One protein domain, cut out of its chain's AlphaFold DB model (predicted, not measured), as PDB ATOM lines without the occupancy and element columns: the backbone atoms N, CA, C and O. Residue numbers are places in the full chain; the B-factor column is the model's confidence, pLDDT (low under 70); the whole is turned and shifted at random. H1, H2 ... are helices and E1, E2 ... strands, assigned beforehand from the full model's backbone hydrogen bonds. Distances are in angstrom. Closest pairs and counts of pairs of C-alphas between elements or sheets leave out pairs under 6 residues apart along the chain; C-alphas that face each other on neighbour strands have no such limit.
ATOM      1  N   GLU A  68     -19.904 -12.066  16.741       56.84
ATOM      2  CA  GLU A  68     -19.008 -12.128  17.903       56.84
ATOM      3  C   GLU A  68     -19.757 -12.598  19.169       56.84
ATOM      4  O   GLU A  68     -20.811 -12.058  19.526       56.84
ATOM      5  N   VAL A  69     -19.220 -13.608  19.867       58.09
ATOM      6  CA  VAL A  69     -19.804 -14.207  21.081       58.09
ATOM      7  C   VAL A  69     -18.801 -14.127  22.241       58.09
ATOM      8  O   VAL A  69     -17.754 -14.770  22.180       58.09
ATOM      9  N   PRO A  70     -19.079 -13.359  23.310       55.31
ATOM     10  CA  PRO A  70     -18.203 -13.298  24.477       55.31
ATOM     11  C   PRO A  70     -18.302 -14.580  25.316       55.31
ATOM     12  O   PRO A  70     -19.400 -15.086  25.543       55.31
ATOM     13  N   VAL A  71     -17.165 -15.081  25.808       62.03
ATOM     14  CA  VAL A  71     -17.064 -16.276  26.667       62.03
ATOM     15  C   VAL A  71     -16.596 -15.860  28.067       62.03
ATOM     16  O   VAL A  71     -15.405 -15.612  28.248       62.03
ATOM     17  N   PRO A  72     -17.494 -15.785  29.067       61.19
ATOM     18  CA  PRO A  72     -17.150 -15.330  30.413       61.19
ATOM     19  C   PRO A  72     -16.168 -16.242  31.164       61.19
ATOM     20  O   PRO A  72     -16.277 -17.468  31.112       61.19
ATOM     21  N   GLN A  73     -15.300 -15.654  31.995       62.47
ATOM     22  CA  GLN A  73     -14.350 -16.395  32.839       62.47
ATOM     23  C   GLN A  73     -14.996 -17.401  33.815       62.47
ATOM     24  O   GLN A  73     -14.382 -18.415  34.131       62.47
ATOM     25  N   HIS A  74     -16.233 -17.191  34.288       65.31
ATOM     26  CA  HIS A  74     -16.882 -18.132  35.224       65.31
ATOM     27  C   HIS A  74     -17.159 -19.515  34.605       65.31
ATOM     28  O   HIS A  74     -17.199 -20.507  35.333       65.31
ATOM     29  N   LEU A  75     -17.240 -19.607  33.269       64.25
ATOM     30  CA  LEU A  75     -17.331 -20.881  32.548       64.25
ATOM     31  C   LEU A  75     -16.087 -21.763  32.759       64.25
ATOM     32  O   LEU A  75     -16.154 -22.978  32.587       64.25
ATOM     33  N   PHE A  76     -14.957 -21.188  33.195       62.34
ATOM     34  CA  PHE A  76     -13.756 -21.938  33.574       62.34
ATOM     35  C   PHE A  76     -13.983 -22.861  34.784       62.34
ATOM     36  O   PHE A  76     -13.415 -23.957  34.852       62.34
ATOM     37  N   VAL A  77     -14.828 -22.447  35.735       66.00
ATOM     38  CA  VAL A  77     -15.169 -23.259  36.916       66.00
ATOM     39  C   VAL A  77     -15.997 -24.471  36.495       66.00
ATOM     40  O   VAL A  77     -15.725 -25.591  36.926       66.00
ATOM     41  N   GLU A  78     -16.951 -24.273  35.586       69.94
ATOM     42  CA  GLU A  78     -17.778 -25.358  35.051       69.94
ATOM     43  C   GLU A  78     -16.960 -26.312  34.164       69.94
ATOM     44  O   GLU A  78     -17.070 -27.534  34.278       69.94
ATOM     45  N   TYR A  79     -16.038 -25.771  33.367       75.19
ATOM     46  CA  TYR A  79     -15.079 -26.553  32.592       75.19
ATOM     47  C   TYR A  79     -14.185 -27.430  33.487       75.19
ATOM     48  O   TYR A  79     -13.959 -28.609  33.199       75.19
ATOM     49  N   SER A  80     -13.713 -26.888  34.614       76.88
ATOM     50  CA  SER A  80     -12.917 -27.638  35.595       76.88
ATOM     51  C   SER A  80     -13.704 -28.804  36.204       76.88
ATOM     52  O   SER A  80     -13.129 -29.868  36.450       76.88
ATOM     53  N   SER A  81     -15.019 -28.641  36.384       81.69
ATOM     54  CA  SER A  81     -15.919 -29.706  36.843       81.69
ATOM     55  C   SER A  81     -15.992 -30.862  35.839       81.69
ATOM     56  O   SER A  81     -15.781 -32.023  36.200       81.69
ATOM     57  N   ILE A  82     -16.165 -30.556  34.550       86.00
ATOM     58  CA  ILE A  82     -16.201 -31.576  33.492       86.00
ATOM     59  C   ILE A  82     -14.842 -32.243  33.291       86.00
ATOM     60  O   ILE A  82     -14.775 -33.459  33.103       86.00
ATOM     61  N   LYS A  83     -13.740 -31.499  33.423       84.44
ATOM     62  CA  LYS A  83     -12.389 -32.074  33.419       84.44
ATOM     63  C   LYS A  83     -12.182 -33.050  34.579       84.44
ATOM     64  O   LYS A  83     -11.579 -34.110  34.387       84.44
ATOM     65  N   ALA A  84     -12.713 -32.746  35.763       85.00
ATOM     66  CA  ALA A  84     -12.681 -33.658  36.903       85.00
ATOM     67  C   ALA A  84     -13.532 -34.919  36.659       85.00
ATOM     68  O   ALA A  84     -13.089 -36.022  36.990       85.00
ATOM     69  N   SER A  85     -14.705 -34.776  36.035       87.19
ATOM     70  CA  SER A  85     -15.564 -35.904  35.652       87.19
ATOM     71  C   SER A  85     -14.903 -36.812  34.607       87.19
ATOM     72  O   SER A  85     -14.765 -38.017  34.827       87.19
ATOM     73  N   TYR A  86     -14.343 -36.231  33.542       89.38
ATOM     74  CA  TYR A  86     -13.556 -36.951  32.536       89.38
ATOM     75  C   TYR A  86     -12.384 -37.708  33.163       89.38
ATOM     76  O   TYR A  86     -12.173 -38.886  32.887       89.38
ATOM     77  N   THR A  87     -11.647 -37.057  34.067       86.88
ATOM     78  CA  THR A  87     -10.520 -37.680  34.773       86.88
ATOM     79  C   THR A  87     -10.978 -38.872  35.612       86.88
ATOM     80  O   THR A  87     -10.306 -39.904  35.637       86.88
ATOM     81  N   ARG A  88     -12.135 -38.761  36.277       87.25
ATOM     82  CA  ARG A  88     -12.734 -39.842  37.069       87.25
ATOM     83  C   ARG A  88     -13.142 -41.020  36.188       87.25
ATOM     84  O   ARG A  88     -12.799 -42.154  36.519       87.25
ATOM     85  N   MET A  89     -13.814 -40.755  35.067       93.38
ATOM     86  CA  MET A  89     -14.181 -41.769  34.077       93.38
ATOM     87  C   MET A  89     -12.931 -42.469  33.539       93.38
ATOM     88  O   MET A  89     -12.797 -43.683  33.687       93.38
ATOM     89  N   LEU A  90     -11.953 -41.708  33.043       87.94
ATOM     90  CA  LEU A  90     -10.717 -42.235  32.469       87.94
ATOM     91  C   LEU A  90      -9.936 -43.083  33.481       87.94
ATOM     92  O   LEU A  90      -9.430 -44.154  33.146       87.94
ATOM     93  N   TYR A  91      -9.839 -42.621  34.730       88.00
ATOM     94  CA  TYR A  91      -9.171 -43.351  35.801       88.00
ATOM     95  C   TYR A  91      -9.858 -44.685  36.095       88.00
ATOM     96  O   TYR A  91      -9.182 -45.715  36.149       88.00
ATOM     97  N   ASN A  92     -11.181 -44.681  36.263       88.25
ATOM     98  CA  ASN A  92     -11.934 -45.887  36.588       88.25
ATOM     99  C   ASN A  92     -11.930 -46.881  35.425       88.25
ATOM    100  O   ASN A  92     -11.575 -48.038  35.632       88.25
ATOM    101  N   VAL A  93     -12.192 -46.431  34.198       87.25
ATOM    102  CA  VAL A  93     -12.148 -47.282  33.000       87.25
ATOM    103  C   VAL A  93     -10.757 -47.892  32.818       87.25
ATOM    104  O   VAL A  93     -10.626 -49.110  32.725       87.25
ATOM    105  N   CYS A  94      -9.687 -47.092  32.896       85.12
ATOM    106  CA  CYS A  94      -8.320 -47.616  32.809       85.12
ATOM    107  C   CYS A  94      -7.990 -48.595  33.942       85.12
ATOM    108  O   CYS A  94      -7.222 -49.534  33.744       85.12
ATOM    109  N   LYS A  95      -8.541 -48.389  35.142       86.81
ATOM    110  CA  LYS A  95      -8.361 -49.297  36.279       86.81
ATOM    111  C   LYS A  95      -9.024 -50.653  36.030       86.81
ATOM    112  O   LYS A  95      -8.453 -51.661  36.441       86.81
ATOM    113  N   PHE A  96     -10.182 -50.694  35.373       84.31
ATOM    114  CA  PHE A  96     -10.830 -51.949  34.983       84.31
ATOM    115  C   PHE A  96     -10.111 -52.618  33.813       84.31
ATOM    116  O   PHE A  96      -9.827 -53.813  33.893       84.31
ATOM    117  N   LEU A  97      -9.702 -51.842  32.804       82.62
ATOM    118  CA  LEU A  97      -8.946 -52.347  31.657       82.62
ATOM    119  C   LEU A  97      -7.640 -53.035  32.096       82.62
ATOM    120  O   LEU A  97      -7.328 -54.132  31.649       82.62
ATOM    121  N   LYS A  98      -6.914 -52.457  33.064       83.25
ATOM    122  CA  LYS A  98      -5.696 -53.071  33.632       83.25
ATOM    123  C   LYS A  98      -5.922 -54.403  34.349       83.25
ATOM    124  O   LYS A  98      -4.956 -55.124  34.566       83.25
ATOM    125  N   LYS A  99      -7.143 -54.680  34.807       80.81
ATOM    126  CA  LYS A  99      -7.461 -55.890  35.578       80.81
ATOM    127  C   LYS A  99      -7.994 -57.024  34.714       80.81
ATOM    128  O   LYS A  99      -7.823 -58.171  35.107       80.81
ATOM    129  N   LYS A 100      -8.688 -56.694  33.620       75.06
ATOM    130  CA  LYS A 100      -9.444 -57.663  32.818       75.06
ATOM    131  C   LYS A 100      -8.779 -58.046  31.491       75.06
ATOM    132  O   LYS A 100      -9.128 -59.101  30.987       75.06
ATOM    133  N   LEU A 101      -7.848 -57.255  30.941       73.06
ATOM    134  CA  LEU A 101      -7.364 -57.488  29.571       73.06
ATOM    135  C   LEU A 101      -6.007 -58.176  29.458       73.06
ATOM    136  O   LEU A 101      -5.072 -57.878  30.209       73.06
ATOM    137  N   ASP A 102      -5.899 -58.997  28.412       78.94
ATOM    138  CA  ASP A 102      -4.644 -59.514  27.880       78.94
ATOM    139  C   ASP A 102      -3.982 -58.523  26.903       78.94
ATOM    140  O   ASP A 102      -4.630 -57.768  26.175       78.94
ATOM    141  N   VAL A 103      -2.648 -58.517  26.890       78.12
ATOM    142  CA  VAL A 103      -1.844 -57.601  26.065       78.12
ATOM    143  C   VAL A 103      -2.011 -57.885  24.569       78.12
ATOM    144  O   VAL A 103      -1.986 -56.942  23.775       78.12
ATOM    145  N   ASN A 104      -2.158 -59.151  24.173       78.31
ATOM    146  CA  ASN A 104      -2.225 -59.533  22.763       78.31
ATOM    147  C   ASN A 104      -3.602 -59.234  22.170       78.31
ATOM    148  O   ASN A 104      -3.678 -58.721  21.059       78.31
ATOM    149  N   GLU A 105      -4.659 -59.451  22.948       79.12
ATOM    150  CA  GLU A 105      -6.043 -59.188  22.545       79.12
ATOM    151  C   GLU A 105      -6.282 -57.692  22.268       79.12
ATOM    152  O   GLU A 105      -6.827 -57.317  21.230       79.12
ATOM    153  N   ILE A 106      -5.753 -56.797  23.118       80.69
ATOM    154  CA  ILE A 106      -5.785 -55.346  22.841       80.69
ATOM    155  C   ILE A 106      -4.970 -54.997  21.597       80.69
ATOM    156  O   ILE A 106      -5.377 -54.139  20.815       80.69
ATOM    157  N   LYS A 107      -3.781 -55.588  21.439       80.88
ATOM    158  CA  LYS A 107      -2.913 -55.308  20.287       80.88
ATOM    159  C   LYS A 107      -3.602 -55.672  18.983       80.88
ATOM    160  O   LYS A 107      -3.544 -54.885  18.043       80.88
ATOM    161  N   GLU A 108      -4.258 -56.823  18.953       81.19
ATOM    162  CA  GLU A 108      -5.032 -57.292  17.815       81.19
ATOM    163  C   GLU A 108      -6.187 -56.332  17.517       81.19
ATOM    164  O   GLU A 108      -6.256 -55.786  16.414       81.19
ATOM    165  N   PHE A 109      -6.993 -55.987  18.525       81.50
ATOM    166  CA  PHE A 109      -8.083 -55.023  18.369       81.50
ATOM    167  C   PHE A 109      -7.602 -53.653  17.852       81.50
ATOM    168  O   PHE A 109      -8.142 -53.104  16.890       81.50
ATOM    169  N   LEU A 110      -6.531 -53.103  18.434       80.25
ATOM    170  CA  LEU A 110      -5.966 -51.813  18.022       80.25
ATOM    171  C   LEU A 110      -5.291 -51.867  16.645       80.25
ATOM    172  O   LEU A 110      -5.251 -50.847  15.953       80.25
ATOM    173  N   SER A 111      -4.780 -53.033  16.236       78.56
ATOM    174  CA  SER A 111      -4.230 -53.233  14.893       78.56
ATOM    175  C   SER A 111      -5.311 -53.154  13.815       78.56
ATOM    176  O   SER A 111      -5.067 -52.584  12.751       78.56
ATOM    177  N   CYS A 112      -6.521 -53.623  14.134       76.88
ATOM    178  CA  CYS A 112      -7.703 -53.494  13.288       76.88
ATOM    179  C   CYS A 112      -8.279 -52.070  13.301       76.88
ATOM    180  O   CYS A 112      -8.861 -51.638  12.308       76.88
ATOM    181  N   TYR A 113      -8.095 -51.323  14.396       75.06
ATOM    182  CA  TYR A 113      -8.611 -49.959  14.529       75.06
ATOM    183  C   TYR A 113      -7.847 -48.942  13.665       75.06
ATOM    184  O   TYR A 113      -8.462 -48.121  12.987       75.06
ATOM    185  N   SER A 114      -6.505 -48.961  13.667       74.12
ATOM    186  CA  SER A 114      -5.720 -48.144  12.725       74.12
ATOM    187  C   SER A 114      -4.277 -48.618  12.524       74.12
ATOM    188  O   SER A 114      -3.581 -49.042  13.450       74.12
ATOM    189  N   THR A 115      -3.774 -48.431  11.302       71.44
ATOM    190  CA  THR A 115      -2.386 -48.756  10.917       71.44
ATOM    191  C   THR A 115      -1.346 -47.879  11.626       71.44
ATOM    192  O   THR A 115      -0.198 -48.291  11.809       71.44
ATOM    193  N   SER A 116      -1.735 -46.676  12.055       72.50
ATOM    194  CA  SER A 116      -0.912 -45.763  12.851       72.50
ATOM    195  C   SER A 116      -0.798 -46.210  14.313       72.50
ATOM    196  O   SER A 116       0.294 -46.115  14.876       72.50
ATOM    197  N   PHE A 117      -1.869 -46.738  14.920       69.38
ATOM    198  CA  PHE A 117      -1.805 -47.331  16.261       69.38
ATOM    199  C   PHE A 117      -1.040 -48.645  16.279       69.38
ATOM    200  O   PHE A 117      -0.237 -48.843  17.184       69.38
ATOM    201  N   SER A 118      -1.233 -49.507  15.278       73.88
ATOM    202  CA  SER A 118      -0.525 -50.790  15.162       73.88
ATOM    203  C   SER A 118       0.985 -50.632  15.414       73.88
ATOM    204  O   SER A 118       1.533 -51.254  16.323       73.88
ATOM    205  N   LYS A 119       1.625 -49.666  14.742       78.00
ATOM    206  CA  LYS A 119       3.056 -49.355  14.912       78.00
ATOM    207  C   LYS A 119       3.425 -48.826  16.306       78.00
ATOM    208  O   LYS A 119       4.517 -49.100  16.796       78.00
ATOM    209  N   LYS A 120       2.540 -48.048  16.949       78.31
ATOM    210  CA  LYS A 120       2.755 -47.502  18.308       78.31
ATOM    211  C   LYS A 120       2.639 -48.594  19.379       78.31
ATOM    212  O   LYS A 120       3.353 -48.563  20.379       78.31
ATOM    213  N   VAL A 121       1.742 -49.557  19.178       77.81
ATOM    214  CA  VAL A 121       1.403 -50.591  20.166       77.81
ATOM    215  C   VAL A 121       2.268 -51.850  19.995       77.81
ATOM    216  O   VAL A 121       2.514 -52.545  20.980       77.81
ATOM    217  N   GLU A 122       2.833 -52.113  18.810       75.94
ATOM    218  CA  GLU A 122       3.803 -53.200  18.573       75.94
ATOM    219  C   GLU A 122       4.938 -53.207  19.609       75.94
ATOM    220  O   GLU A 122       5.246 -54.252  20.185       75.94
ATOM    221  N   GLN A 123       5.480 -52.024  19.921       76.62
ATOM    222  CA  GLN A 123       6.587 -51.827  20.867       76.62
ATOM    223  C   GLN A 123       6.168 -51.863  22.350       76.62
ATOM    224  O   GLN A 123       7.025 -51.820  23.231       76.62
ATOM    225  N   CYS A 124       4.870 -51.935  22.660       81.00
ATOM    226  CA  CYS A 124       4.386 -51.938  24.040       81.00
ATOM    227  C   CYS A 124       4.488 -53.336  24.668       81.00
ATOM    228  O   CYS A 124       3.959 -54.302  24.124       81.00
ATOM    229  N   SER A 125       5.117 -53.452  25.837       78.75
ATOM    230  CA  SER A 125       5.285 -54.726  26.556       78.75
ATOM    231  C   SER A 125       4.157 -55.058  27.535       78.75
ATOM    232  O   SER A 125       4.040 -56.198  27.969       78.75
ATOM    233  N   ASP A 126       3.348 -54.070  27.920       82.19
ATOM    234  CA  ASP A 126       2.365 -54.203  28.992       82.19
ATOM    235  C   ASP A 126       1.120 -53.338  28.749       82.19
ATOM    236  O   ASP A 126       1.164 -52.325  28.045       82.19
ATOM    237  N   VAL A 127       0.007 -53.712  29.389       82.06
ATOM    238  CA  VAL A 127      -1.287 -53.018  29.273       82.06
ATOM    239  C   VAL A 127      -1.192 -51.545  29.693       82.06
ATOM    240  O   VAL A 127      -1.891 -50.702  29.138       82.06
ATOM    241  N   SER A 128      -0.314 -51.175  30.634       83.19
ATOM    242  CA  SER A 128      -0.176 -49.770  31.050       83.19
ATOM    243  C   SER A 128       0.474 -48.907  29.968       83.19
ATOM    244  O   SER A 128       0.050 -47.765  29.786       83.19
ATOM    245  N   SER A 129       1.452 -49.449  29.242       84.69
ATOM    246  CA  SER A 129       2.081 -48.802  28.088       84.69
ATOM    247  C   SER A 129       1.079 -48.596  26.949       84.69
ATOM    248  O   SER A 129       1.003 -47.504  26.389       84.69
ATOM    249  N   ILE A 130       0.224 -49.590  26.691       83.62
ATOM    250  CA  ILE A 130      -0.844 -49.495  25.685       83.62
ATOM    251  C   ILE A 130      -1.899 -48.456  26.087       83.62
ATOM    252  O   ILE A 130      -2.254 -47.580  25.298       83.62
ATOM    253  N   LEU A 131      -2.349 -48.485  27.345       83.88
ATOM    254  CA  LEU A 131      -3.313 -47.517  27.869       83.88
ATOM    255  C   LEU A 131      -2.785 -46.082  27.838       83.88
ATOM    256  O   LEU A 131      -3.583 -45.157  27.743       83.88
ATOM    257  N   ARG A 132      -1.466 -45.865  27.903       84.56
ATOM    258  CA  ARG A 132      -0.893 -44.524  27.733       84.56
ATOM    259  C   ARG A 132      -1.152 -43.994  26.321       84.56
ATOM    260  O   ARG A 132      -1.653 -42.888  26.191       84.56
ATOM    261  N   HIS A 133      -0.921 -44.811  25.295       83.62
ATOM    262  CA  HIS A 133      -1.205 -44.425  23.911       83.62
ATOM    263  C   HIS A 133      -2.702 -44.237  23.639       83.62
ATOM    264  O   HIS A 133      -3.071 -43.317  22.917       83.62
ATOM    265  N   ILE A 134      -3.567 -45.043  24.262       83.06
ATOM    266  CA  ILE A 134      -5.025 -44.850  24.181       83.06
ATOM    267  C   ILE A 134      -5.434 -43.506  24.807       83.06
ATOM    268  O   ILE A 134      -6.261 -42.791  24.247       83.06
ATOM    269  N   LYS A 135      -4.841 -43.130  25.948       82.31
ATOM    270  CA  LYS A 135      -5.121 -41.849  26.618       82.31
ATOM    271  C   LYS A 135      -4.703 -40.639  25.794       82.31
ATOM    272  O   LYS A 135      -5.424 -39.651  25.815       82.31
ATOM    273  N   ASP A 136      -3.576 -40.724  25.093       82.12
ATOM    274  CA  ASP A 136      -3.061 -39.626  24.263       82.12
ATOM    275  C   ASP A 136      -3.985 -39.307  23.071       82.12
ATOM    276  O   ASP A 136      -3.937 -38.210  22.517       82.12
ATOM    277  N   GLU A 137      -4.834 -40.262  22.690       79.56
ATOM    278  CA  GLU A 137      -5.729 -40.178  21.529       79.56
ATOM    279  C   GLU A 137      -7.187 -39.917  21.947       79.56
ATOM    280  O   GLU A 137      -8.031 -39.570  21.121       79.56
ATOM    281  N   CYS A 138      -7.471 -39.996  23.250       81.06
ATOM    282  CA  CYS A 138      -8.731 -39.551  23.832       81.06
ATOM    283  C   CYS A 138      -8.662 -38.064  24.205       81.06
ATOM    284  O   CYS A 138      -7.651 -37.554  24.687       81.06
ATOM    285  N   SER A 139      -9.780 -37.366  24.046       82.06
ATOM    286  CA  SER A 139      -9.952 -35.987  24.507       82.06
ATOM    287  C   SER A 139     -11.258 -35.840  25.277       82.06
ATOM    288  O   SER A 139     -12.119 -36.717  25.242       82.06
ATOM    289  N   LEU A 140     -11.452 -34.677  25.898       81.19
ATOM    290  CA  LEU A 140     -12.697 -34.308  26.580       81.19
ATOM    291  C   LEU A 140     -13.959 -34.371  25.704       81.19
ATOM    292  O   LEU A 140     -15.065 -34.315  26.221       81.19
ATOM    293  N   THR A 141     -13.827 -34.442  24.380       78.50
ATOM    294  CA  THR A 141     -14.983 -34.523  23.466       78.50
ATOM    295  C   THR A 141     -14.979 -35.771  22.594       78.50
ATOM    296  O   THR A 141     -15.998 -36.099  21.994       78.50
ATOM    297  N   ASN A 142     -13.853 -36.485  22.535       80.75
ATOM    298  CA  ASN A 142     -13.701 -37.696  21.745       80.75
ATOM    299  C   ASN A 142     -13.157 -38.817  22.631       80.75
ATOM    300  O   ASN A 142     -11.966 -38.851  22.940       80.75
ATOM    301  N   ILE A 143     -14.054 -39.717  23.022       87.38
ATOM    302  CA  ILE A 143     -13.769 -40.911  23.827       87.38
ATOM    303  C   ILE A 143     -14.118 -42.198  23.069       87.38
ATOM    304  O   ILE A 143     -14.234 -43.256  23.680       87.38
ATOM    305  N   GLU A 144     -14.317 -42.106  21.752       84.69
ATOM    306  CA  GLU A 144     -14.875 -43.184  20.928       84.69
ATOM    307  C   GLU A 144     -13.997 -44.434  20.973       84.69
ATOM    308  O   GLU A 144     -14.490 -45.525  21.231       84.69
ATOM    309  N   LEU A 145     -12.678 -44.253  20.856       84.31
ATOM    310  CA  LEU A 145     -11.706 -45.338  20.979       84.31
ATOM    311  C   LEU A 145     -11.824 -46.063  22.329       84.31
ATOM    312  O   LEU A 145     -11.804 -47.289  22.380       84.31
ATOM    313  N   LEU A 146     -11.969 -45.315  23.426       86.44
ATOM    314  CA  LEU A 146     -12.104 -45.899  24.760       86.44
ATOM    315  C   LEU A 146     -13.436 -46.645  24.916       86.44
ATOM    316  O   LEU A 146     -13.466 -47.703  25.538       86.44
ATOM    317  N   HIS A 147     -14.513 -46.114  24.335       86.38
ATOM    318  CA  HIS A 147     -15.826 -46.752  24.317       86.38
ATOM    319  C   HIS A 147     -15.807 -48.063  23.526       86.38
ATOM    320  O   HIS A 147     -16.217 -49.085  24.066       86.38
ATOM    321  N   SER A 148     -15.248 -48.071  22.311       86.81
ATOM    322  CA  SER A 148     -15.141 -49.279  21.484       86.81
ATOM    323  C   SER A 148     -14.350 -50.391  22.176       86.81
ATOM    324  O   SER A 148     -14.765 -51.541  22.136       86.81
ATOM    325  N   ILE A 149     -13.250 -50.057  22.864       85.44
ATOM    326  CA  ILE A 149     -12.472 -51.048  23.627       85.44
ATOM    327  C   ILE A 149     -13.296 -51.608  24.791       85.44
ATOM    328  O   ILE A 149     -13.252 -52.801  25.058       85.44
ATOM    329  N   VAL A 150     -14.026 -50.758  25.512       86.44
ATOM    330  CA  VAL A 150     -14.846 -51.190  26.654       86.44
ATOM    331  C   VAL A 150     -16.014 -52.075  26.218       86.44
ATOM    332  O   VAL A 150     -16.348 -53.007  26.949       86.44
ATOM    333  N   GLU A 151     -16.616 -51.800  25.058       85.06
ATOM    334  CA  GLU A 151     -17.695 -52.615  24.497       85.06
ATOM    335  C   GLU A 151     -17.200 -53.957  23.969       85.06
ATOM    336  O   GLU A 151     -17.765 -54.978  24.346       85.06
ATOM    337  N   GLU A 152     -16.125 -53.969  23.175       84.38
ATOM    338  CA  GLU A 152     -15.558 -55.212  22.635       84.38
ATOM    339  C   GLU A 152     -15.090 -56.151  23.752       84.38
ATOM    340  O   GLU A 152     -15.254 -57.362  23.686       84.38
ATOM    341  N   MET A 153     -14.534 -55.574  24.817       80.88
ATOM    342  CA  MET A 153     -13.948 -56.324  25.930       80.88
ATOM    343  C   MET A 153     -14.967 -56.601  27.044       80.88
ATOM    344  O   MET A 153     -14.587 -56.981  28.153       80.88
ATOM    345  N   GLU A 154     -16.250 -56.338  26.776       81.88
ATOM    346  CA  GLU A 154     -17.395 -56.594  27.656       81.88
ATOM    347  C   GLU A 154     -17.211 -56.070  29.100       81.88
ATOM    348  O   GLU A 154     -17.654 -56.676  30.084       81.88
ATOM    349  N   ILE A 155     -16.560 -54.910  29.274       84.25
ATOM    350  CA  ILE A 155     -16.358 -54.316  30.605       84.25
ATOM    351  C   ILE A 155     -17.578 -53.489  30.998       84.25
ATOM    352  O   ILE A 155     -17.600 -52.261  30.874       84.25
ATOM    353  N   THR A 156     -18.571 -54.171  31.559       82.06
ATOM    354  CA  THR A 156     -19.815 -53.568  32.060       82.06
ATOM    355  C   THR A 156     -19.569 -52.414  33.034       82.06
ATOM    356  O   THR A 156     -20.155 -51.347  32.873       82.06
ATOM    357  N   GLU A 157     -18.626 -52.554  33.972       84.25
ATOM    358  CA  GLU A 157     -18.323 -51.497  34.945       84.25
ATOM    359  C   GLU A 157     -17.684 -50.272  34.275       84.25
ATOM    360  O   GLU A 157     -17.895 -49.144  34.703       84.25
ATOM    361  N   GLY A 158     -16.903 -50.476  33.210       86.31
ATOM    362  CA  GLY A 158     -16.309 -49.399  32.419       86.31
ATOM    363  C   GLY A 158     -17.359 -48.649  31.602       86.31
ATOM    364  O   GLY A 158     -17.289 -47.423  31.503       86.31
ATOM    365  N   LYS A 159     -18.353 -49.373  31.077       87.56
ATOM    366  CA  LYS A 159     -19.460 -48.813  30.296       87.56
ATOM    367  C   LYS A 159     -20.300 -47.844  31.125       87.56
ATOM    368  O   LYS A 159     -20.540 -46.728  30.672       87.56
ATOM    369  N   GLU A 160     -20.621 -48.198  32.370       88.38
ATOM    370  CA  GLU A 160     -21.359 -47.324  33.296       88.38
ATOM    371  C   GLU A 160     -20.655 -45.973  33.518       88.38
ATOM    372  O   GLU A 160     -21.290 -44.918  33.464       88.38
ATOM    373  N   TYR A 161     -19.328 -45.968  33.711       89.94
ATOM    374  CA  TYR A 161     -18.570 -44.718  33.869       89.94
ATOM    375  C   TYR A 161     -18.535 -43.876  32.588       89.94
ATOM    376  O   TYR A 161     -18.506 -42.646  32.677       89.94
ATOM    377  N   ILE A 162     -18.522 -44.508  31.411       88.62
ATOM    378  CA  ILE A 162     -18.558 -43.797  30.126       88.62
ATOM    379  C   ILE A 162     -19.940 -43.185  29.883       88.62
ATOM    380  O   ILE A 162     -20.026 -42.024  29.481       88.62
ATOM    381  N   GLU A 163     -21.018 -43.919  30.156       89.12
ATOM    382  CA  GLU A 163     -22.392 -43.432  29.998       89.12
ATOM    383  C   GLU A 163     -22.723 -42.300  30.978       89.12
ATOM    384  O   GLU A 163     -23.297 -41.282  30.573       89.12
ATOM    385  N   ALA A 164     -22.289 -42.417  32.238       89.69
ATOM    386  CA  ALA A 164     -22.419 -41.350  33.229       89.69
ATOM    387  C   ALA A 164     -21.714 -40.067  32.761       89.69
ATOM    388  O   ALA A 164     -22.311 -38.992  32.747       89.69
ATOM    389  N   TYR A 165     -20.476 -40.192  32.275       91.44
ATOM    390  CA  TYR A 165     -19.726 -39.060  31.740       91.44
ATOM    391  C   TYR A 165     -20.369 -38.456  30.481       91.44
ATOM    392  O   TYR A 165     -20.475 -37.236  30.379       91.44
ATOM    393  N   ARG A 166     -20.841 -39.279  29.530       87.12
ATOM    394  CA  ARG A 166     -21.557 -38.800  28.330       87.12
ATOM    395  C   ARG A 166     -22.814 -38.013  28.703       87.12
ATOM    396  O   ARG A 166     -23.117 -37.013  28.053       87.12
ATOM    397  N   THR A 167     -23.521 -38.440  29.747       89.00
ATOM    398  CA  THR A 167     -24.716 -37.753  30.252       89.00
ATOM    399  C   THR A 167     -24.358 -36.395  30.856       89.00
ATOM    400  O   THR A 167     -24.918 -35.384  30.434       89.00
ATOM    401  N   GLU A 168     -23.362 -36.344  31.748       87.94
ATOM    402  CA  GLU A 168     -22.866 -35.089  32.336       87.94
ATOM    403  C   GLU A 168     -22.340 -34.116  31.265       87.94
ATOM    404  O   GLU A 168     -22.624 -32.918  31.305       87.94
ATOM    405  N   LEU A 169     -21.625 -34.621  30.254       85.50
ATOM    406  CA  LEU A 169     -21.120 -33.823  29.136       85.50
ATOM    407  C   LEU A 169     -22.260 -33.244  28.280       85.50
ATOM    408  O   LEU A 169     -22.190 -32.091  27.858       85.50
ATOM    409  N   LYS A 170     -23.331 -34.014  28.049       83.94
ATOM    410  CA  LYS A 170     -24.512 -33.564  27.296       83.94
ATOM    411  C   LYS A 170     -25.295 -32.487  28.047       83.94
ATOM    412  O   LYS A 170     -25.763 -31.534  27.425       83.94
ATOM    413  N   GLU A 171     -25.441 -32.615  29.363       85.19
ATOM    414  CA  GLU A 171     -26.035 -31.564  30.200       85.19
ATOM    415  C   GLU A 171     -25.178 -30.298  30.207       85.19
ATOM    416  O   GLU A 171     -25.701 -29.191  30.077       85.19
ATOM    417  N   PHE A 172     -23.857 -30.456  30.256       82.69
ATOM    418  CA  PHE A 172     -22.929 -29.340  30.176       82.69
ATOM    419  C   PHE A 172     -22.989 -28.604  28.835       82.69
ATOM    420  O   PHE A 172     -23.015 -27.375  28.821       82.69
ATOM    421  N   TYR A 173     -23.086 -29.322  27.712       79.12
ATOM    422  CA  TYR A 173     -23.289 -28.698  26.399       79.12
ATOM    423  C   TYR A 173     -24.557 -27.850  26.364       79.12
ATOM    424  O   TYR A 173     -24.505 -26.715  25.902       79.12
ATOM    425  N   LYS A 174     -25.664 -28.347  26.931       78.31
ATOM    426  CA  LYS A 174     -26.901 -27.565  27.060       78.31
ATOM    427  C   LYS A 174     -26.702 -26.327  27.940       78.31
ATOM    428  O   LYS A 174     -27.140 -25.246  27.565       78.31
ATOM    429  N   SER A 175     -26.017 -26.463  29.076       78.31
ATOM    430  CA  SER A 175     -25.707 -25.334  29.969       78.31
ATOM    431  C   SER A 175     -24.901 -24.244  29.254       78.31
ATOM    432  O   SER A 175     -25.255 -23.065  29.311       78.31
ATOM    433  N   ILE A 176     -23.859 -24.634  28.509       74.06
ATOM    434  CA  ILE A 176     -23.037 -23.708  27.724       74.06
ATOM    435  C   ILE A 176     -23.851 -23.058  26.603       74.06
ATOM    436  O   ILE A 176     -23.757 -21.841  26.446       74.06
ATOM    437  N   SER A 177     -24.641 -23.821  25.839       67.50
ATOM    438  CA  SER A 177     -25.496 -23.266  24.777       67.50
ATOM    439  C   SER A 177     -26.415 -22.170  25.309       67.50
ATOM    440  O   SER A 177     -26.499 -21.085  24.726       67.50
ATOM    441  N   VAL A 178     -27.032 -22.412  26.471       66.00
ATOM    442  CA  VAL A 178     -27.903 -21.448  27.151       66.00
ATOM    443  C   VAL A 178     -27.111 -20.233  27.642       66.00
ATOM    444  O   VAL A 178     -27.522 -19.099  27.390       66.00
ATOM    445  N   SER A 179     -25.971 -20.448  28.305       64.56
ATOM    446  CA  SER A 179     -25.119 -19.380  28.854       64.56
ATOM    447  C   SER A 179     -24.577 -18.451  27.762       64.56
ATOM    448  O   SER A 179     -24.628 -17.227  27.883       64.56
ATOM    449  N   LEU A 180     -24.154 -19.025  26.635       64.38
ATOM    450  CA  LEU A 180     -23.653 -18.292  25.472       64.38
ATOM    451  C   LEU A 180     -24.777 -17.792  24.543       64.38
ATOM    452  O   LEU A 180     -24.495 -17.193  23.505       64.38
ATOM    453  N   CYS A 181     -26.049 -17.994  24.918       56.75
ATOM    454  CA  CYS A 181     -27.236 -17.608  24.146       56.75
ATOM    455  C   CYS A 181     -27.231 -18.130  22.695       56.75
ATOM    456  O   CYS A 181     -27.785 -17.486  21.796       56.75
ATOM    457  N   LEU A 182     -26.622 -19.298  22.472       59.03
ATOM    458  CA  LEU A 182     -26.511 -19.932  21.157       59.03
ATOM    459  C   LEU A 182     -27.857 -20.492  20.668       59.03
ATOM    460  O   LEU A 182     -28.060 -20.618  19.470       59.03
ATOM    461  N   ASP A 183     -28.819 -20.696  21.569       53.81
ATOM    462  CA  ASP A 183     -30.158 -21.191  21.216       53.81
ATOM    463  C   ASP A 183     -31.148 -20.075  20.818       53.81
ATOM    464  O   ASP A 183     -32.289 -20.353  20.479       53.81
ATOM    465  N   LYS A 184     -30.775 -18.788  20.942       47.62
ATOM    466  CA  LYS A 184     -31.690 -17.644  20.699       47.62
ATOM    467  C   LYS A 184     -31.245 -16.693  19.594       47.62
ATOM    468  O   LYS A 184     -32.063 -15.927  19.091       47.62
ATOM    469  N   ARG A 185     -29.947 -16.653  19.279       46.12
ATOM    470  CA  ARG A 185     -29.374 -15.705  18.308       46.12
ATOM    471  C   ARG A 185     -29.338 -16.233  16.873       46.12
ATOM    472  O   ARG A 185     -29.167 -15.428  15.965       46.12
ATOM    473  N   PHE A 186     -29.481 -17.540  16.672       47.28
ATOM    474  CA  PHE A 186     -29.163 -18.187  15.397       47.28
ATOM    475  C   PHE A 186     -30.390 -18.601  14.569       47.28
ATOM    476  O   PHE A 186     -30.221 -18.934  13.403       47.28
ATOM    477  N   ASP A 187     -31.607 -18.463  15.105       39.22
ATOM    478  CA  ASP A 187     -32.860 -18.853  14.429       39.22
ATOM    479  C   ASP A 187     -33.299 -17.904  13.286       39.22
ATOM    480  O   ASP A 187     -34.396 -18.052  12.755       39.22
ATOM    481  N   SER A 188     -32.514 -16.878  12.916       43.84
ATOM    482  CA  SER A 188     -33.001 -15.818  12.003       43.84
ATOM    483  C   SER A 188     -32.035 -15.302  10.931       43.84
ATOM    484  O   SER A 188     -32.347 -14.301  10.288       43.84
ATOM    485  N   LEU A 189     -30.898 -15.959  10.673       38.53
ATOM    486  CA  LEU A 189     -29.974 -15.533   9.609       38.53
ATOM    487  C   LEU A 189     -29.699 -16.667   8.609       38.53
ATOM    488  O   LEU A 189     -29.510 -17.824   8.970       38.53
ATOM    489  N   SER A 190     -29.786 -16.313   7.327       36.19
ATOM    490  CA  SER A 190     -29.873 -17.188   6.154       36.19
ATOM    491  C   SER A 190     -28.662 -18.106   5.926       36.19
ATOM    492  O   SER A 190     -27.523 -17.660   5.964       36.19
ATOM    493  N   HIS A 191     -28.933 -19.353   5.520       38.75
ATOM    494  CA  HIS A 191     -28.003 -20.476   5.287       38.75
ATOM    495  C   HIS A 191     -26.957 -20.328   4.152       38.75
ATOM    496  O   HIS A 191     -26.398 -21.328   3.703       38.75
ATOM    497  N   LEU A 192     -26.685 -19.122   3.651       41.41
ATOM    498  CA  LEU A 192     -25.753 -18.893   2.542       41.41
ATOM    499  C   LEU A 192     -24.677 -17.886   2.938       41.41
ATOM    500  O   LEU A 192     -24.797 -16.702   2.652       41.41
ATOM    501  N   GLN A 193     -23.640 -18.398   3.605       37.88
ATOM    502  CA  GLN A 193     -22.235 -17.963   3.654       37.88
ATOM    503  C   GLN A 193     -21.601 -18.677   4.856       37.88
ATOM    504  O   GLN A 193     -22.289 -18.972   5.827       37.88
ATOM    505  N   CYS A 194     -20.314 -19.032   4.803       37.28
ATOM    506  CA  CYS A 194     -19.628 -19.640   5.945       37.28
ATOM    507  C   CYS A 194     -19.626 -18.666   7.136       37.28
ATOM    508  O   CYS A 194     -18.720 -17.846   7.282       37.28
ATOM    509  N   GLU A 195     -20.656 -18.743   7.977       47.66
ATOM    510  CA  GLU A 195     -20.811 -17.901   9.154       47.66
ATOM    511  C   GLU A 195     -19.739 -18.282  10.169       47.66
ATOM    512  O   GLU A 195     -19.809 -19.294  10.867       47.66
ATOM    513  N   THR A 196     -18.693 -17.469  10.204       43.78
ATOM    514  CA  THR A 196     -17.619 -17.607  11.174       43.78
ATOM    515  C   THR A 196     -18.106 -17.034  12.498       43.78
ATOM    516  O   THR A 196     -18.344 -15.829  12.602       43.78
ATOM    517  N   VAL A 197     -18.256 -17.889  13.512       47.38
ATOM    518  CA  VAL A 197     -18.570 -17.437  14.873       47.38
ATOM    519  C   VAL A 197     -17.257 -17.125  15.572       47.38
ATOM    520  O   VAL A 197     -16.400 -17.998  15.751       47.38
ATOM    521  N   THR A 198     -17.087 -15.859  15.940       54.31
ATOM    522  CA  THR A 198     -15.893 -15.391  16.634       54.31
ATOM    523  C   THR A 198     -16.132 -15.419  18.137       54.31
ATOM    524  O   THR A 198     -16.861 -14.583  18.665       54.31
ATOM    525  N   PHE A 199     -15.519 -16.370  18.840       57.25
ATOM    526  CA  PHE A 199     -15.578 -16.423  20.300       57.25
ATOM    527  C   PHE A 199     -14.501 -15.525  20.901       57.25
ATOM    528  O   PHE A 199     -13.313 -15.654  20.588       57.25
ATOM    529  N   ILE A 200     -14.939 -14.611  21.756       59.56
ATOM    530  CA  ILE A 200     -14.112 -13.580  22.364       59.56
ATOM    531  C   ILE A 200     -13.892 -13.931  23.829       59.56
ATOM    532  O   ILE A 200     -14.831 -13.926  24.624       59.56
ATOM    533  N   PHE A 201     -12.643 -14.217  24.181       58.88
ATOM    534  CA  PHE A 201     -12.252 -14.531  25.551       58.88
ATOM    535  C   PHE A 201     -11.669 -13.287  26.224       58.88
ATOM    536  O   PHE A 201     -10.815 -12.609  25.647       58.88
ATOM    537  N   ASP A 202     -12.110 -13.010  27.449       55.44
ATOM    538  CA  ASP A 202     -11.557 -11.981  28.342       55.44
ATOM    539  C   ASP A 202     -10.380 -12.497  29.197       55.44
ATOM    540  O   ASP A 202      -9.854 -11.778  30.046       55.44
ATOM    541  N   TRP A 203      -9.939 -13.734  28.948       60.06
ATOM    542  CA  TRP A 203      -8.803 -14.402  29.583       60.06
ATOM    543  C   TRP A 203      -8.071 -15.302  28.574       60.06
ATOM    544  O   TRP A 203      -8.655 -15.754  27.590       60.06
ATOM    545  N   GLU A 204      -6.788 -15.580  28.809       62.03
ATOM    546  CA  GLU A 204      -5.999 -16.507  27.986       62.03
ATOM    547  C   GLU A 204      -5.870 -17.861  28.713       62.03
ATOM    548  O   GLU A 204      -5.295 -17.902  29.805       62.03
ATOM    549  N   PRO A 205      -6.428 -18.967  28.179       63.09
ATOM    550  CA  PRO A 205      -6.256 -20.294  28.762       63.09
ATOM    551  C   PRO A 205      -4.833 -20.806  28.565       63.09
ATOM    552  O   PRO A 205      -4.222 -20.565  27.527       63.09
ATOM    553  N   GLU A 206      -4.350 -21.629  29.498       69.06
ATOM    554  CA  GLU A 206      -3.155 -22.444  29.260       69.06
ATOM    555  C   GLU A 206      -3.331 -23.289  27.982       69.06
ATOM    556  O   GLU A 206      -4.425 -23.779  27.696       69.06
ATOM    557  N   GLU A 207      -2.263 -23.482  27.203       66.38
ATOM    558  CA  GLU A 207      -2.318 -24.058  25.846       66.38
ATOM    559  C   GLU A 207      -3.062 -25.406  25.776       66.38
ATOM    560  O   GLU A 207      -3.857 -25.661  24.867       66.38
ATOM    561  N   HIS A 208      -2.868 -26.249  26.791       62.47
ATOM    562  CA  HIS A 208      -3.531 -27.545  26.887       62.47
ATOM    563  C   HIS A 208      -5.033 -27.431  27.209       62.47
ATOM    564  O   HIS A 208      -5.813 -28.267  26.774       62.47
ATOM    565  N   VAL A 209      -5.452 -26.379  27.919       66.69
ATOM    566  CA  VAL A 209      -6.859 -26.069  28.225       66.69
ATOM    567  C   VAL A 209      -7.558 -25.459  27.008       66.69
ATOM    568  O   VAL A 209      -8.729 -25.733  26.751       66.69
ATOM    569  N   LEU A 210      -6.833 -24.677  26.203       67.44
ATOM    570  CA  LEU A 210      -7.361 -24.053  24.991       67.44
ATOM    571  C   LEU A 210      -7.817 -25.085  23.948       67.44
ATOM    572  O   LEU A 210      -8.835 -24.882  23.285       67.44
ATOM    573  N   LYS A 211      -7.076 -26.190  23.790       70.56
ATOM    574  CA  LYS A 211      -7.426 -27.265  22.844       70.56
ATOM    575  C   LYS A 211      -8.763 -27.919  23.199       70.56
ATOM    576  O   LYS A 211      -9.588 -28.162  22.321       70.56
ATOM    577  N   ASP A 212      -8.989 -28.149  24.481       71.56
ATOM    578  CA  ASP A 212     -10.210 -28.765  24.978       71.56
ATOM    579  C   ASP A 212     -11.415 -27.814  24.889       71.56
ATOM    580  O   ASP A 212     -12.497 -28.214  24.460       71.56
ATOM    581  N   ILE A 213     -11.215 -26.529  25.207       72.81
ATOM    582  CA  ILE A 213     -12.231 -25.481  25.036       72.81
ATOM    583  C   ILE A 213     -12.646 -25.358  23.569       72.81
ATOM    584  O   ILE A 213     -13.839 -25.290  23.275       72.81
ATOM    585  N   LYS A 214     -11.682 -25.388  22.637       70.62
ATOM    586  CA  LYS A 214     -11.957 -25.429  21.191       70.62
ATOM    587  C   LYS A 214     -12.832 -26.624  20.822       70.62
ATOM    588  O   LYS A 214     -13.804 -26.459  20.092       70.62
ATOM    589  N   GLY A 215     -12.512 -27.807  21.350       69.88
ATOM    590  CA  GLY A 215     -13.303 -29.019  21.138       69.88
ATOM    591  C   GLY A 215     -14.751 -28.850  21.599       69.88
ATOM    592  O   GLY A 215     -15.676 -29.082  20.823       69.88
ATOM    593  N   ILE A 216     -14.956 -28.368  22.824       75.25
ATOM    594  CA  ILE A 216     -16.290 -28.177  23.413       75.25
ATOM    595  C   ILE A 216     -17.093 -27.132  22.635       75.25
ATOM    596  O   ILE A 216     -18.202 -27.419  22.191       75.25
ATOM    597  N   LEU A 217     -16.521 -25.953  22.380       70.88
ATOM    598  CA  LEU A 217     -17.210 -24.893  21.643       70.88
ATOM    599  C   LEU A 217     -17.532 -25.293  20.199       70.88
ATOM    600  O   LEU A 217     -18.546 -24.853  19.663       70.88
ATOM    601  N   SER A 218     -16.729 -26.160  19.575       68.69
ATOM    602  CA  SER A 218     -17.010 -26.645  18.215       68.69
ATOM    603  C   SER A 218     -18.262 -27.517  18.175       68.69
ATOM    604  O   SER A 218     -19.061 -27.415  17.248       68.69
ATOM    605  N   LYS A 219     -18.467 -28.330  19.218       69.75
ATOM    606  CA  LYS A 219     -19.634 -29.205  19.340       69.75
ATOM    607  C   LYS A 219     -20.898 -28.457  19.725       69.75
ATOM    608  O   LYS A 219     -21.963 -28.820  19.247       69.75
ATOM    609  N   VAL A 220     -20.770 -27.411  20.534       66.62
ATOM    610  CA  VAL A 220     -21.898 -26.575  20.964       66.62
ATOM    611  C   VAL A 220     -22.339 -25.610  19.848       66.62
ATOM    612  O   VAL A 220     -23.529 -25.371  19.690       66.62
ATOM    613  N   SER A 221     -21.410 -25.067  19.051       60.28
ATOM    614  CA  SER A 221     -21.730 -24.056  18.023       60.28
ATOM    615  C   SER A 221     -22.096 -24.610  16.642       60.28
ATOM    616  O   SER A 221     -22.739 -23.903  15.869       60.28
ATOM    617  N   GLY A 222     -21.651 -25.821  16.287       56.19
ATOM    618  CA  GLY A 222     -21.923 -26.438  14.981       56.19
ATOM    619  C   GLY A 222     -21.302 -25.730  13.761       56.19
ATOM    620  O   GLY A 222     -21.616 -26.101  12.633       56.19
ATOM    621  N   LYS A 223     -20.430 -24.723  13.951       57.12
ATOM    622  CA  LYS A 223     -19.877 -23.849  12.888       57.12
ATOM    623  C   LYS A 223     -18.346 -23.723  12.948       57.12
ATOM    624  O   LYS A 223     -17.706 -24.134  13.915       57.12
ATOM    625  N   LEU A 224     -17.748 -23.138  11.899       43.16
ATOM    626  CA  LEU A 224     -16.315 -22.819  11.849       43.16
ATOM    627  C   LEU A 224     -15.964 -21.758  12.908       43.16
ATOM    628  O   LEU A 224     -16.532 -20.667  12.934       43.16
ATOM    629  N   LEU A 225     -15.012 -22.101  13.779       51.75
ATOM    630  CA  LEU A 225     -14.613 -21.295  14.931       51.75
ATOM    631  C   LEU A 225     -13.430 -20.380  14.617       51.75
ATOM    632  O   LEU A 225     -12.361 -20.855  14.231       51.75
ATOM    633  N   VAL A 226     -13.567 -19.095  14.943       48.06
ATOM    634  CA  VAL A 226     -12.425 -18.193  15.134       48.06
ATOM    635  C   VAL A 226     -12.383 -17.780  16.601       48.06
ATOM    636  O   VAL A 226     -13.347 -17.253  17.139       48.06
ATOM    637  N   ILE A 227     -11.267 -18.036  17.282       52.91
ATOM    638  CA  ILE A 227     -11.076 -17.594  18.669       52.91
ATOM    639  C   ILE A 227     -10.196 -16.351  18.656       52.91
ATOM    640  O   ILE A 227      -9.086 -16.388  18.123       52.91
ATOM    641  N   ARG A 228     -10.688 -15.260  19.247       45.91
ATOM    642  CA  ARG A 228      -9.919 -14.034  19.474       45.91
ATOM    643  C   ARG A 228      -9.795 -13.781  20.972       45.91
ATOM    644  O   ARG A 228     -10.784 -13.811  21.699       45.91
ATOM    645  N   PHE A 229      -8.579 -13.505  21.422       47.09
ATOM    646  CA  PHE A 229      -8.315 -13.106  22.802       47.09
ATOM    647  C   PHE A 229      -8.349 -11.582  22.900       47.09
ATOM    648  O   PHE A 229      -7.666 -10.895  22.134       47.09
ATOM    649  N   ILE A 230      -9.118 -11.042  23.845       45.78
ATOM    650  CA  ILE A 230      -8.961  -9.646  24.248       45.78
ATOM    651  C   ILE A 230      -7.804  -9.622  25.240       45.78
ATOM    652  O   ILE A 230      -7.950 -10.036  26.386       45.78
TER     653      ILE A 230
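AT A GLANCE: This is residues 68 to 230 of the 958 residues of an uncharacterized protein of Amphimedon queenslandica (UniProt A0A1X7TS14). Two long helices, H1 and H6, lie side by side as a beam with a small lobe near each end: at one end the three-stranded sheet E1 E2 E3 with H7 over one face, at the other the short helices H2, H3, H4 and H5. Residues 187 to 193 stick out. The printed part has 163 residues with seven named helices and three named strands, in the order E1 H1 H2 H3 H4 H5 H6 E2 H7 E3; the sheet, in the order E1 E2 E3, is parallel, and the class is mostly helix. The whole is elongated, 53 by 29 by 29 A, and only just loose, close to compact, with a radius of gyration of the C-alphas of 18.6 A.

IN THESE COORDINATES: The sheet holds E1, residues 68 to 71, E2, residues 197 to 201, and E3, residues 225 to 229. E1 begins at C-alpha 68 (-19.008, -12.128, 17.903), and E3 ends at C-alpha 229 (-8.315, -13.106, 22.802). H7, residues 207 to 221, is 20.9 A long. H1, residues 75 to 100, is 37.6 A long and ends at C-alpha 100 (-9.444, -57.663, 32.818); H6, residues 156 to 179, is 34.7 A long. The short helices are H2, residues 103 to 113, H3, residues 115 to 122, H4, residues 127 to 137, and H5, residues 144 to 152.

HOW THE PARTS SIT: E2 is the inner strand, parallel to E1 at 37 degrees, with N 69 and O 198 at 2.8 A, within hydrogen-bond range, and parallel to E3 at 26 degrees, with N 199 and O 226 at 2.9 A. H7 is on the sheet at a height of 9.2 A, making two layers, a helix on one face of a sheet. E2, H7 and E3 form a strand-helix-strand unit, two parallel neighbour strands with a helix between, with a right-handed crossover; E1, H1 to H6 and E2 form another. H7 and H6 touch about perpendicular at 75 degrees, closest at the C-alphas of Tyr 173 and Val 220, 6.0 A. H6 and H1 touch at a shallow tilt of 12 degrees, opposite ways, closest at the C-alphas of Val 93 and Gly 158, 4.7 A. H5 and H6 are a helical hairpin, with the C-alphas of Val 150 and Gly 158 closest at 6.2 A. H4 and H5 only just touch, with 3 pairs of C-alphas within 8 A, closest at Ile 134 and Leu 146, 7.2 A. H2 and H3 are a helical hairpin, closest at the C-alphas of Ser 111 and Ser 118, 4.4 A. H2 and H5 have every O i to N i+4 pair within hydrogen-bond range, against 21 of 22 in H1, 2 of 4 in H3, 6 of 7 in H4, 19 of 20 in H6 and 10 of 11 in H7.

THE WHOLE: The C-alphas farthest apart, those of Ser 125 and Ser 188, are 56.5 A apart. The printed part has no cut, and the link from H6 to E2, 17 residues, is long. The mean pLDDT of the printed part is 72.5; 60 residues are under 70, among them residues 68 to 78, 177 to 210 and 218 to 230.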